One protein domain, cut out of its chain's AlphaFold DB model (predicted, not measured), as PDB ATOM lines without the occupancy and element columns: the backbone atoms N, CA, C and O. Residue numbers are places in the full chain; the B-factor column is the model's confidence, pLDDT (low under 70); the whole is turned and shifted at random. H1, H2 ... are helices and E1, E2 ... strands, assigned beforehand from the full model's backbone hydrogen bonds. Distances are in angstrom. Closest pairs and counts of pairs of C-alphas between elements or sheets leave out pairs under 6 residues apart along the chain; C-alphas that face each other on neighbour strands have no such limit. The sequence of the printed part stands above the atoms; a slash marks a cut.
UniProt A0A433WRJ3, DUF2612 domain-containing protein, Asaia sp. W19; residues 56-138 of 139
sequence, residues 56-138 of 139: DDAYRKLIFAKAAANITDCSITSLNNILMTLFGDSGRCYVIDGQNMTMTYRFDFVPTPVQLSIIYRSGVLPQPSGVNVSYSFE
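Overview. This is residues 56 to 138 of the 139 residues of the protein "DUF2612 domain-containing protein" of Asaia sp. W19 (UniProt A0A433WRJ3). A small sheet of three strands has a helical hairpin over one face: H2 packs on the sheet above edge strand E1, and H1 packs on H2, farther from the sheet. The short helix H3 is set off from the sheet, within the crossover that leads from E2 to E3; no named helix covers the sheet's other face. The printed part has 83 residues, with three named helices and three named strands in the order H1 H2 E1 E2 H3 E3; the sheet, in the order E1 E2 E3, is mixed, and the class is mixed, helices and strands. It is compact and rounded, with a radius of gyration of the C-alphas of 12.0 A and spans of 38 by 29 by 21 A.

Arrangement. H1, residues 56 to 71, and H2, residues 76 to 87, form a helical hairpin. They touch, H2 with residues 82 to 86 alone; the closest C-alphas are those of Ala 65 and Ile 82, 5.7 A apart. Their lines stand at a shallow tilt of 13 degrees, and they run opposite ways. H2 is on the sheet at a height of 8.2 A, over E1, residues 92 to 97; their closest C-alphas, of Asn 80 and Tyr 94, are 5.5 A apart. On the local plane H2 runs along the strands, but only just, at 28 degrees to E1. These form two layers, a helix on one face of a sheet. E1 and E2, residues 102 to 108, form an antiparallel hairpin, with N 96 and O 104 2.8 A apart, within hydrogen-bond range. H3, residues 113 to 121, is not on the sheet; it is apart from H1, but only just, the closest C-alphas being 8.2 A apart. E3, residues 132 to 137, is parallel to E2, with N 103 and O 132 2.8 A apart, within hydrogen-bond range. E2, H3 and E3 are a strand-helix-strand unit, two parallel neighbour strands with a helix between them along the chain; its crossover is right-handed. In H1, H2 and H3 every O i to N i+4 pair is within hydrogen-bond range.

Along the chain. H1 begins at C-alpha 56, (140.052, 157.044, 271.769), and is 23.1 A long; H2 measures 15.9 A and H3 11.5 A. E1 is 16.4 A long, E2 19.3 A, and E3 16.9 A, ending at C-alpha 137, (141.769, 143.899, 248.945).

Size, cuts and confidence. The C-alphas farthest apart, those of Asp 56 and Asn 100, are 39.3 A apart. The printed part has no cut and no long link; the link from H3 to E3, 10 residues, is short, and the others are tight. Mean pLDDT of the printed part is 87.3, and no printed residue is under 70.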
ATOM      1  N   ASP A  56     140.595 155.682 271.892       85.94
ATOM      2  CA  ASP A  56     140.052 157.044 271.769       85.94
ATOM      3  C   ASP A  56     140.418 157.705 270.431       85.94
ATOM      4  O   ASP A  56     139.581 158.384 269.833       85.94
ATOM      5  N   ASP A  57     141.640 157.478 269.942       85.94
ATOM      6  CA  ASP A  57     142.102 158.023 268.663       85.94
ATOM      7  C   ASP A  57     141.353 157.405 267.474       85.94
ATOM      8  O   ASP A  57     140.767 158.125 266.661       85.94
ATOM      9  N   ALA A  58     141.255 156.071 267.434       83.38
ATOM     10  CA  ALA A  58     140.518 155.364 266.389       83.38
ATOM     11  C   ALA A  58     139.031 155.748 266.386       83.38
ATOM     12  O   ALA A  58     138.442 155.975 265.330       83.38
ATOM     13  N   TYR A  59     138.423 155.892 267.568       88.50
ATOM     14  CA  TYR A  59     137.033 156.319 267.682       88.50
ATOM     15  C   TYR A  59     136.827 157.752 267.175       88.50
ATOM     16  O   TYR A  59     135.829 158.034 266.516       88.50
ATOM     17  N   ARG A  60     137.780 158.659 267.424       89.56
ATOM     18  CA  ARG A  60     137.724 160.033 266.913       89.56
ATOM     19  C   ARG A  60     137.822 160.074 265.386       89.56
ATOM     20  O   ARG A  60     136.999 160.747 264.766       89.56
ATOM     21  N   LYS A  61     138.764 159.332 264.788       88.25
ATOM     22  CA  LYS A  61     138.882 159.202 263.322       88.25
ATOM     23  C   LYS A  61     137.584 158.675 262.709       88.25
ATOM     24  O   LYS A  61     137.087 159.240 261.739       88.25
ATOM     25  N   LEU A  62     136.980 157.667 263.339       88.38
ATOM     26  CA  LEU A  62     135.711 157.099 262.896       88.38
ATOM     27  C   LEU A  62     134.578 158.139 262.935       88.38
ATOM     28  O   LEU A  62     133.870 158.307 261.945       88.38
ATOM     29  N   ILE A  63     134.429 158.888 264.034       90.81
ATOM     30  CA  ILE A  63     133.408 159.946 264.136       90.81
ATOM     31  C   ILE A  63     133.569 160.978 263.014       90.81
ATOM     32  O   ILE A  63     132.574 161.342 262.388       90.81
ATOM     33  N   PHE A  64     134.795 161.439 262.753       89.50
ATOM     34  CA  PHE A  64     135.055 162.413 261.692       89.50
ATOM     35  C   PHE A  64     134.722 161.860 260.310       89.50
ATOM     36  O   PHE A  64     134.025 162.521 259.541       89.50
ATOM     37  N   ALA A  65     135.152 160.636 260.019       88.50
ATOM     38  CA  ALA A  65     134.847 159.987 258.755       88.50
ATOM     39  C   ALA A  65     133.340 159.793 258.562       88.50
ATOM     40  O   ALA A  65     132.828 160.041 257.475       88.50
ATOM     41  N   LYS A  66     132.599 159.435 259.621       90.75
ATOM     42  CA  LYS A  66     131.140 159.315 259.542       90.75
ATOM     43  C   LYS A  66     130.465 160.662 259.318       90.75
ATOM     44  O   LYS A  66     129.537 160.748 258.521       90.75
ATOM     45  N   ALA A  67     130.922 161.706 260.004       91.00
ATOM     46  CA  ALA A  67     130.417 163.055 259.783       91.00
ATOM     47  C   ALA A  67     130.622 163.480 258.322       91.00
ATOM     48  O   ALA A  67     129.675 163.936 257.690       91.00
ATOM     49  N   ALA A  68     131.823 163.256 257.777       89.38
ATOM     50  CA  ALA A  68     132.146 163.533 256.381       89.38
ATOM     51  C   ALA A  68     131.287 162.700 255.413       89.38
ATOM     52  O   ALA A  68     130.743 163.244 254.457       89.38
ATOM     53  N   ALA A  69     131.085 161.412 255.698       88.69
ATOM     54  CA  ALA A  69     130.235 160.526 254.907       88.69
ATOM     55  C   ALA A  69     128.746 160.910 254.931       88.69
ATOM     56  O   ALA A  69     128.024 160.599 253.993       88.69
ATOM     57  N   ASN A  70     128.270 161.597 255.973       89.31
ATOM     58  CA  ASN A  70     126.883 162.063 256.039       89.31
ATOM     59  C   ASN A  70     126.640 163.349 255.221       89.31
ATOM     60  O   ASN A  70     125.496 163.626 254.875       89.31
ATOM     61  N   ILE A  71     127.683 164.141 254.937       89.94
ATOM     62  CA  ILE A  71     127.584 165.415 254.191       89.94
ATOM     63  C   ILE A  71     128.214 165.356 252.794       89.94
ATOM     64  O   ILE A  71     128.254 166.366 252.097       89.94
ATOM     65  N   THR A  72     128.766 164.208 252.404       88.88
ATOM     66  CA  THR A  72     129.500 164.073 251.145       88.88
ATOM     67  C   THR A  72     128.573 164.134 249.933       88.88
ATOM     68  O   THR A  72     127.458 163.620 249.938       88.88
ATOM     69  N   ASP A  73     129.095 164.709 248.855       89.19
ATOM     70  CA  ASP A  73     128.548 164.661 247.501       89.19
ATOM     71  C   ASP A  73     128.832 163.326 246.783       89.19
ATOM     72  O   ASP A  73     128.458 163.161 245.625       89.19
ATOM     73  N   CYS A  74     129.502 162.377 247.451       87.69
ATOM     74  CA  CYS A  74     129.934 161.093 246.897       87.69
ATOM     75  C   CYS A  74     130.833 161.207 245.648       87.69
ATOM     76  O   CYS A  74     130.941 160.250 244.881       87.69
ATOM     77  N   SER A  75     131.502 162.346 245.434       89.50
ATOM     78  CA  SER A  75     132.494 162.471 244.362       89.50
ATOM     79  C   SER A  75     133.767 161.688 244.696       89.50
ATOM     80  O   SER A  75     134.124 161.527 245.864       89.50
ATOM     81  N   ILE A  76     134.493 161.220 243.675       89.94
ATOM     82  CA  ILE A  76     135.719 160.418 243.849       89.94
ATOM     83  C   ILE A  76     136.721 161.126 244.774       89.94
ATOM     84  O   ILE A  76     137.298 160.501 245.662       89.94
ATOM     85  N   THR A  77     136.887 162.444 244.624       91.19
ATOM     86  CA  THR A  77     137.769 163.250 245.479       91.19
ATOM     87  C   THR A  77     137.313 163.233 246.939       91.19
ATOM     88  O   THR A  77     138.126 162.987 247.831       91.19
ATOM     89  N   SER A  78     136.020 163.442 247.199       90.56
ATOM     90  CA  SER A  78     135.462 163.403 248.556       90.56
ATOM     91  C   SER A  78     135.600 162.023 249.197       90.56
ATOM     92  O   SER A  78     135.992 161.919 250.359       90.56
ATOM     93  N   LEU A  79     135.334 160.957 248.439       91.75
ATOM     94  CA  LEU A  79     135.473 159.584 248.918       91.75
ATOM     95  C   LEU A  79     136.926 159.241 249.244       91.75
ATOM     96  O   LEU A  79     137.199 158.695 250.311       91.75
ATOM     97  N   ASN A  80     137.865 159.620 248.376       91.31
ATOM     98  CA  ASN A  80     139.289 159.416 248.624       91.31
ATOM     99  C   ASN A  80     139.755 160.179 249.871       91.31
ATOM    100  O   ASN A  80     140.501 159.628 250.672       91.31
ATOM    101  N   ASN A  81     139.258 161.394 250.117       90.06
ATOM    102  CA  ASN A  81     139.574 162.132 251.345       90.06
ATOM    103  C   ASN A  81     139.078 161.408 252.612       90.06
ATOM    104  O   ASN A  81     139.789 161.357 253.620       90.06
ATOM    105  N   ILE A  82     137.878 160.816 252.566       90.75
ATOM    106  CA  ILE A  82     137.336 160.010 253.672       90.75
ATOM    107  C   ILE A  82     138.198 158.760 253.894       90.75
ATOM    108  O   ILE A  82     138.562 158.464 255.033       90.75
ATOM    109  N   LEU A  83     138.569 158.056 252.820       90.31
ATOM    110  CA  LEU A  83     139.435 156.875 252.887       90.31
ATOM    111  C   LEU A  83     140.803 157.206 253.486       90.31
ATOM    112  O   LEU A  83     141.246 156.518 254.402       90.31
ATOM    113  N   MET A  84     141.425 158.300 253.047       88.50
ATOM    114  CA  MET A  84     142.718 158.749 253.569       88.50
ATOM    115  C   MET A  84     142.635 159.135 255.050       88.50
ATOM    116  O   MET A  84     143.565 158.873 255.806       88.50
ATOM    117  N   THR A  85     141.503 159.681 255.505       86.69
ATOM    118  CA  THR A  85     141.285 159.993 256.929       86.69
ATOM    119  C   THR A  85     141.158 158.729 257.791       86.69
ATOM    120  O   THR A  85     141.565 158.725 258.954       86.69
ATOM    121  N   LEU A  86     140.587 157.652 257.243       85.94
ATOM    122  CA  LEU A  86     140.375 156.389 257.957       85.94
ATOM    123  C   LEU A  86     141.594 155.463 257.930       85.94
ATOM    124  O   LEU A  86     141.901 154.829 258.939       85.94
ATOM    125  N   PHE A  87     142.255 155.361 256.778       88.00
ATOM    126  CA  PHE A  87     143.234 154.316 256.481       88.00
ATOM    127  C   PHE A  87     144.565 154.848 255.937       88.00
ATOM    128  O   PHE A  87     145.431 154.044 255.600       88.00
ATOM    129  N   GLY A  88     144.766 156.169 255.875       83.81
ATOM    130  CA  GLY A  88     145.979 156.770 255.307       83.81
ATOM    131  C   GLY A  88     147.280 156.327 255.987       83.81
ATOM    132  O   GLY A  88     148.316 156.267 255.334       83.81
ATOM    133  N   ASP A  89     147.217 155.940 257.264       85.19
ATOM    134  CA  ASP A  89     148.370 155.416 258.009       85.19
ATOM    135  C   ASP A  89     148.697 153.946 257.668       85.19
ATOM    136  O   ASP A  89     149.774 153.460 258.001       85.19
ATOM    137  N   SER A  90     147.758 153.205 257.067       83.44
ATOM    138  CA  SER A  90     147.868 151.751 256.834       83.44
ATOM    139  C   SER A  90     148.338 151.383 255.431       83.44
ATOM    140  O   SER A  90     148.910 150.313 255.250       83.44
ATOM    141  N   GLY A  91     148.117 152.249 254.443       86.31
ATOM    142  CA  GLY A  91     148.529 151.998 253.067       86.31
ATOM    143  C   GLY A  91     147.729 152.805 252.054       86.31
ATOM    144  O   GLY A  91     146.942 153.688 252.403       86.31
ATOM    145  N   ARG A  92     147.929 152.501 250.767       88.06
ATOM    146  CA  ARG A  92     147.184 153.166 249.693       88.06
ATOM    147  C   ARG A  92     145.757 152.628 249.653       88.06
ATOM    148  O   ARG A  92     145.535 151.422 249.599       88.06
ATOM    149  N   CYS A  93     144.791 153.533 249.638       90.62
ATOM    150  CA  CYS A  93     143.385 153.216 249.436       90.62
ATOM    151  C   CYS A  93     142.755 154.262 248.520       90.62
ATOM    152  O   CYS A  93     143.069 155.450 248.610       90.62
ATOM    153  N   TYR A  94     141.911 153.817 247.597       91.19
ATOM    154  CA  TYR A  94     141.287 154.695 246.614       91.19
ATOM    155  C   TYR A  94     140.020 154.077 246.033       91.19
ATOM    156  O   TYR A  94     139.787 152.870 246.106       91.19
ATOM    157  N   VAL A  95     139.196 154.936 245.445       92.38
ATOM    158  CA  VAL A  95     137.996 154.550 244.710       92.38
ATOM    159  C   VAL A  95     138.308 154.352 243.232       92.38
ATOM    160  O   VAL A  95     138.991 155.170 242.615       92.38
ATOM    161  N   ILE A  96     137.755 153.286 242.660       92.38
ATOM    162  CA  ILE A  96     137.709 153.027 241.222       92.38
ATOM    163  C   ILE A  96     136.251 153.159 240.775       92.38
ATOM    164  O   ILE A  96     135.374 152.478 241.308       92.38
ATOM    165  N   ASP A  97     135.996 154.030 239.801       90.06
ATOM    166  CA  ASP A  97     134.695 154.136 239.136       90.06
ATOM    167  C   ASP A  97     134.621 153.152 237.960       90.06
ATOM    168  O   ASP A  97     135.489 153.147 237.083       90.06
ATOM    169  N   GLY A  98     133.586 152.312 237.951       88.69
ATOM    170  CA  GLY A  98     133.331 151.342 236.890       88.69
ATOM    171  C   GLY A  98     132.616 151.927 235.668       88.69
ATOM    172  O   GLY A  98     132.428 151.205 234.689       88.69
ATOM    173  N   GLN A  99     132.193 153.201 235.706       87.06
ATOM    174  CA  GLN A  99     131.447 153.902 234.638       87.06
ATOM    175  C   GLN A  99     130.135 153.216 234.206       87.06
ATOM    176  O   GLN A  99     129.524 153.568 233.198       87.06
ATOM    177  N   ASN A 100     129.672 152.232 234.970       90.69
ATOM    178  CA  ASN A 100     128.520 151.382 234.673       90.69
ATOM    179  C   ASN A 100     127.605 151.247 235.900       90.69
ATOM    180  O   ASN A 100     127.076 150.172 236.174       90.69
ATOM    181  N   MET A 101     127.446 152.339 236.660       89.88
ATOM    182  CA  MET A 101     126.751 152.341 237.956       89.88
ATOM    183  C   MET A 101     127.371 151.341 238.948       89.88
ATOM    184  O   MET A 101     126.678 150.779 239.795       89.88
ATOM    185  N   THR A 102     128.688 151.129 238.866       91.56
ATOM    186  CA  THR A 102     129.450 150.362 239.856       91.56
ATOM    187  C   THR A 102     130.647 151.161 240.347       91.56
ATOM    188  O   THR A 102     131.198 151.994 239.628       91.56
ATOM    189  N   MET A 103     131.030 150.915 241.592       93.12
ATOM    190  CA  MET A 103     132.161 151.548 242.248       93.12
ATOM    191  C   MET A 103     132.893 150.508 243.092       93.12
ATOM    192  O   MET A 103     132.266 149.677 243.754       93.12
ATOM    193  N   THR A 104     134.220 150.557 243.096       92.12
ATOM    194  CA  THR A 104     135.049 149.656 243.898       92.12
ATOM    195  C   THR A 104     135.937 150.451 244.838       92.12
ATOM    196  O   THR A 104     136.700 151.315 244.407       92.12
ATOM    197  N   TYR A 105     135.867 150.134 246.127       91.88
ATOM    198  CA  TYR A 105     136.863 150.560 247.102       91.88
ATOM    199  C   TYR A 105     138.043 149.598 247.058       91.88
ATOM    200  O   TYR A 105     137.884 148.424 247.392       91.88
ATOM    201  N   ARG A 106     139.210 150.098 246.651       91.31
ATOM    202  CA  ARG A 106     140.445 149.322 246.589       91.31
ATOM    203  C   ARG A 106     141.360 149.662 247.757       91.31
ATOM    204  O   ARG A 106     141.647 150.836 248.004       91.31
ATOM    205  N   PHE A 107     141.842 148.624 248.431       91.00
ATOM    206  CA  PHE A 107     142.824 148.706 249.508       91.00
ATOM    207  C   PHE A 107     144.075 147.916 249.107       91.00
ATOM    208  O   PHE A 107     144.021 146.693 249.006       91.00
ATOM    209  N   ASP A 108     145.195 148.609 248.894       89.62
ATOM    210  CA  ASP A 108     146.503 148.000 248.591       89.62
ATOM    211  C   ASP A 108     147.251 147.650 249.902       89.62
ATOM    212  O   ASP A 108     148.389 148.068 250.132       89.62
ATOM    213  N   PHE A 109     146.548 147.033 250.855       86.31
ATOM    214  CA  PHE A 109     147.107 146.540 252.115       86.31
ATOM    215  C   PHE A 109     146.169 145.510 252.749       86.31
ATOM    216  O   PHE A 109     144.953 145.567 252.554       86.31
ATOM    217  N   VAL A 110     146.727 144.620 253.576       84.62
ATOM    218  CA  VAL A 110     145.961 143.626 254.341       84.62
ATOM    219  C   VAL A 110     145.289 144.311 255.542       84.62
ATOM    220  O   VAL A 110     145.990 144.738 256.466       84.62
ATOM    221  N   PRO A 111     143.948 144.445 255.579       82.31
ATOM    222  CA  PRO A 111     143.286 145.159 256.661       82.31
ATOM    223  C   PRO A 111     143.275 144.329 257.945       82.31
ATOM    224  O   PRO A 111     143.007 143.127 257.947       82.31
ATOM    225  N   THR A 112     143.488 144.994 259.077       82.75
ATOM    226  CA  THR A 112     143.331 144.360 260.393       82.75
ATOM    227  C   THR A 112     141.866 143.962 260.648       82.75
ATOM    228  O   THR A 112     140.954 144.579 260.090       82.75
ATOM    229  N   PRO A 113     141.576 143.002 261.552       74.75
ATOM    230  CA  PRO A 113     140.196 142.615 261.883       74.75
ATOM    231  C   PRO A 113     139.310 143.795 262.315       74.75
ATOM    232  O   PRO A 113     138.123 143.860 261.991       74.75
ATOM    233  N   VAL A 114     139.902 144.782 262.995       77.25
ATOM    234  CA  VAL A 114     139.217 146.025 263.372       77.25
ATOM    235  C   VAL A 114     138.889 146.864 262.135       77.25
ATOM    236  O   VAL A 114     137.764 147.341 262.010       77.25
ATOM    237  N   GLN A 115     139.814 147.010 261.187       83.06
ATOM    238  CA  GLN A 115     139.561 147.735 259.939       83.06
ATOM    239  C   GLN A 115     138.501 147.049 259.074       83.06
ATOM    240  O   GLN A 115     137.613 147.732 258.573       83.06
ATOM    241  N   LEU A 116     138.506 145.716 258.987       80.94
ATOM    242  CA  LEU A 116     137.430 144.965 258.329       80.94
ATOM    243  C   LEU A 116     136.073 145.237 258.987       80.94
ATOM    244  O   LEU A 116     135.079 145.453 258.293       80.94
ATOM    245  N   SER A 117     136.019 145.302 260.322       78.25
ATOM    246  CA  SER A 117     134.779 145.662 261.023       78.25
ATOM    247  C   SER A 117     134.322 147.092 260.706       78.25
ATOM    248  O   SER A 117     133.122 147.340 260.575       78.25
ATOM    249  N   ILE A 118     135.256 148.028 260.504       84.19
ATOM    250  CA  ILE A 118     134.937 149.391 260.071       84.19
ATOM    251  C   ILE A 118     134.375 149.368 258.646       84.19
ATOM    252  O   ILE A 118     133.310 149.932 258.418       84.19
ATOM    253  N   ILE A 119     135.023 148.677 257.711       85.12
ATOM    254  CA  ILE A 119     134.597 148.616 256.306       85.12
ATOM    255  C   ILE A 119     133.199 147.997 256.180       85.12
ATOM    256  O   ILE A 119     132.326 148.580 255.544       85.12
ATOM    257  N   TYR A 120     132.951 146.861 256.839       79.75
ATOM    258  CA  TYR A 120     131.711 146.106 256.643       79.75
ATOM    259  C   TYR A 120     130.562 146.477 257.578       79.75
ATOM    260  O   TYR A 120     129.404 146.341 257.195       79.75
ATOM    261  N   ARG A 121     130.842 146.892 258.819       74.75
ATOM    262  CA  ARG A 121     129.803 147.007 259.863       74.75
ATOM    263  C   ARG A 121     129.588 148.422 260.382       74.75
ATOM    264  O   ARG A 121     128.540 148.682 260.965       74.75
ATOM    265  N   SER A 122     130.531 149.345 260.189       77.56
ATOM    266  CA  SER A 122     130.374 150.707 260.729       77.56
ATOM    267  C   SER A 122     129.434 151.599 259.911       77.56
ATOM    268  O   SER A 122     128.988 152.631 260.411       77.56
ATOM    269  N   GLY A 123     129.155 151.238 258.651       77.88
ATOM    270  CA  GLY A 123     128.378 152.074 257.731       77.88
ATOM    271  C   GLY A 123     129.024 153.440 257.466       77.88
ATOM    272  O   GLY A 123     128.318 154.412 257.188       77.88
ATOM    273  N   VAL A 124     130.346 153.549 257.639       85.44
ATOM    274  CA  VAL A 124     131.096 154.801 257.462       85.44
ATOM    275  C   VAL A 124     131.419 155.090 256.001       85.44
ATOM    276  O   VAL A 124     131.577 156.251 255.649       85.44
ATOM    277  N   LEU A 125     131.518 154.058 255.159       88.25
ATOM    278  CA  LEU A 125     131.809 154.215 253.738       88.25
ATOM    279  C   LEU A 125     130.500 154.512 252.990       88.25
ATOM    280  O   LEU A 125     129.586 153.684 253.021       88.25
ATOM    281  N   PRO A 126     130.362 155.704 252.386       87.69
ATOM    282  CA  PRO A 126     129.117 156.127 251.766       87.69
ATOM    283  C   PRO A 126     128.943 155.482 250.390       87.69
ATOM    284  O   PRO A 126     129.869 155.403 249.589       87.69
ATOM    285  N   GLN A 127     127.721 155.050 250.104       87.88
ATOM    286  CA  GLN A 127     127.342 154.487 248.817       87.88
ATOM    287  C   GLN A 127     126.518 155.521 248.037       87.88
ATOM    288  O   GLN A 127     125.469 155.942 248.537       87.88
ATOM    289  N   PRO A 128     126.944 155.924 246.824       86.00
ATOM    290  CA  PRO A 128     126.136 156.782 245.969       86.00
ATOM    291  C   PRO A 128     124.818 156.093 245.591       86.00
ATOM    292  O   PRO A 128     124.759 154.876 245.390       86.00
ATOM    293  N   SER A 129     123.746 156.875 245.462       85.19
ATOM    294  CA  SER A 129     122.430 156.340 245.105       85.19
ATOM    295  C   SER A 129     122.457 155.664 243.734       85.19
ATOM    296  O   SER A 129     122.886 156.259 242.749       85.19
ATOM    297  N   GLY A 130     121.954 154.430 243.664       86.00
ATOM    298  CA  GLY A 130     121.871 153.663 242.420       86.00
ATOM    299  C   GLY A 130     123.198 153.072 241.936       86.00
ATOM    300  O   GLY A 130     123.215 152.485 240.863       86.00
ATOM    301  N   VAL A 131     124.288 153.187 242.700       89.62
ATOM    302  CA  VAL A 131     125.594 152.610 242.349       89.62
ATOM    303  C   VAL A 131     125.849 151.362 243.186       89.62
ATOM    304  O   VAL A 131     125.685 151.388 244.404       89.62
ATOM    305  N   ASN A 132     126.258 150.264 242.556       90.19
ATOM    306  CA  ASN A 132     126.670 149.054 243.261       90.19
ATOM    307  C   ASN A 132     128.110 149.207 243.772       90.19
ATOM    308  O   ASN A 132     129.013 149.502 242.991       90.19
ATOM    309  N   VAL A 133     128.317 149.012 245.075       90.56
ATOM    310  CA  VAL A 133     129.624 149.150 245.721       90.56
ATOM    311  C   VAL A 133     130.218 147.784 246.020       90.56
ATOM    312  O   VAL A 133     129.608 146.960 246.700       90.56
ATOM    313  N   SER A 134     131.449 147.584 245.563       90.06
ATOM    314  CA  SER A 134     132.265 146.410 245.861       90.06
ATOM    315  C   SER A 134     133.547 146.801 246.599       90.06
ATOM    316  O   SER A 134     133.988 147.952 246.553       90.06
ATOM    317  N   TYR A 135     134.148 145.837 247.292       90.00
ATOM    318  CA  TYR A 135     135.398 146.011 248.027       90.00
ATOM    319  C   TYR A 135     136.433 145.042 247.464       90.00
ATOM    320  O   TYR A 135     136.139 143.854 247.335       90.00
ATOM    321  N   SER A 136     137.622 145.541 247.132       88.69
ATOM    322  CA  SER A 136     138.768 144.723 246.738       88.69
ATOM    323  C   SER A 136     139.950 144.979 247.669       88.69
ATOM    324  O   SER A 136     140.263 146.122 248.011       88.69
ATOM    325  N   PHE A 137     140.593 143.892 248.082       85.56
ATOM    326  CA  PHE A 137     141.769 143.899 248.945       85.56
ATOM    327  C   PHE A 137     142.929 143.255 248.195       85.56
ATOM    328  O   PHE A 137     142.708 142.386 247.351       85.56
ATOM    329  N   GLU A 138     144.143 143.698 248.491       77.94
ATOM    330  CA  GLU A 138     145.349 142.965 248.117       77.94
ATOM    331  C   GLU A 138     145.431 141.674 248.951       77.94
ATOM    332  O   GLU A 138     145.153 141.705 250.155       77.94
TER     333      GLU A 138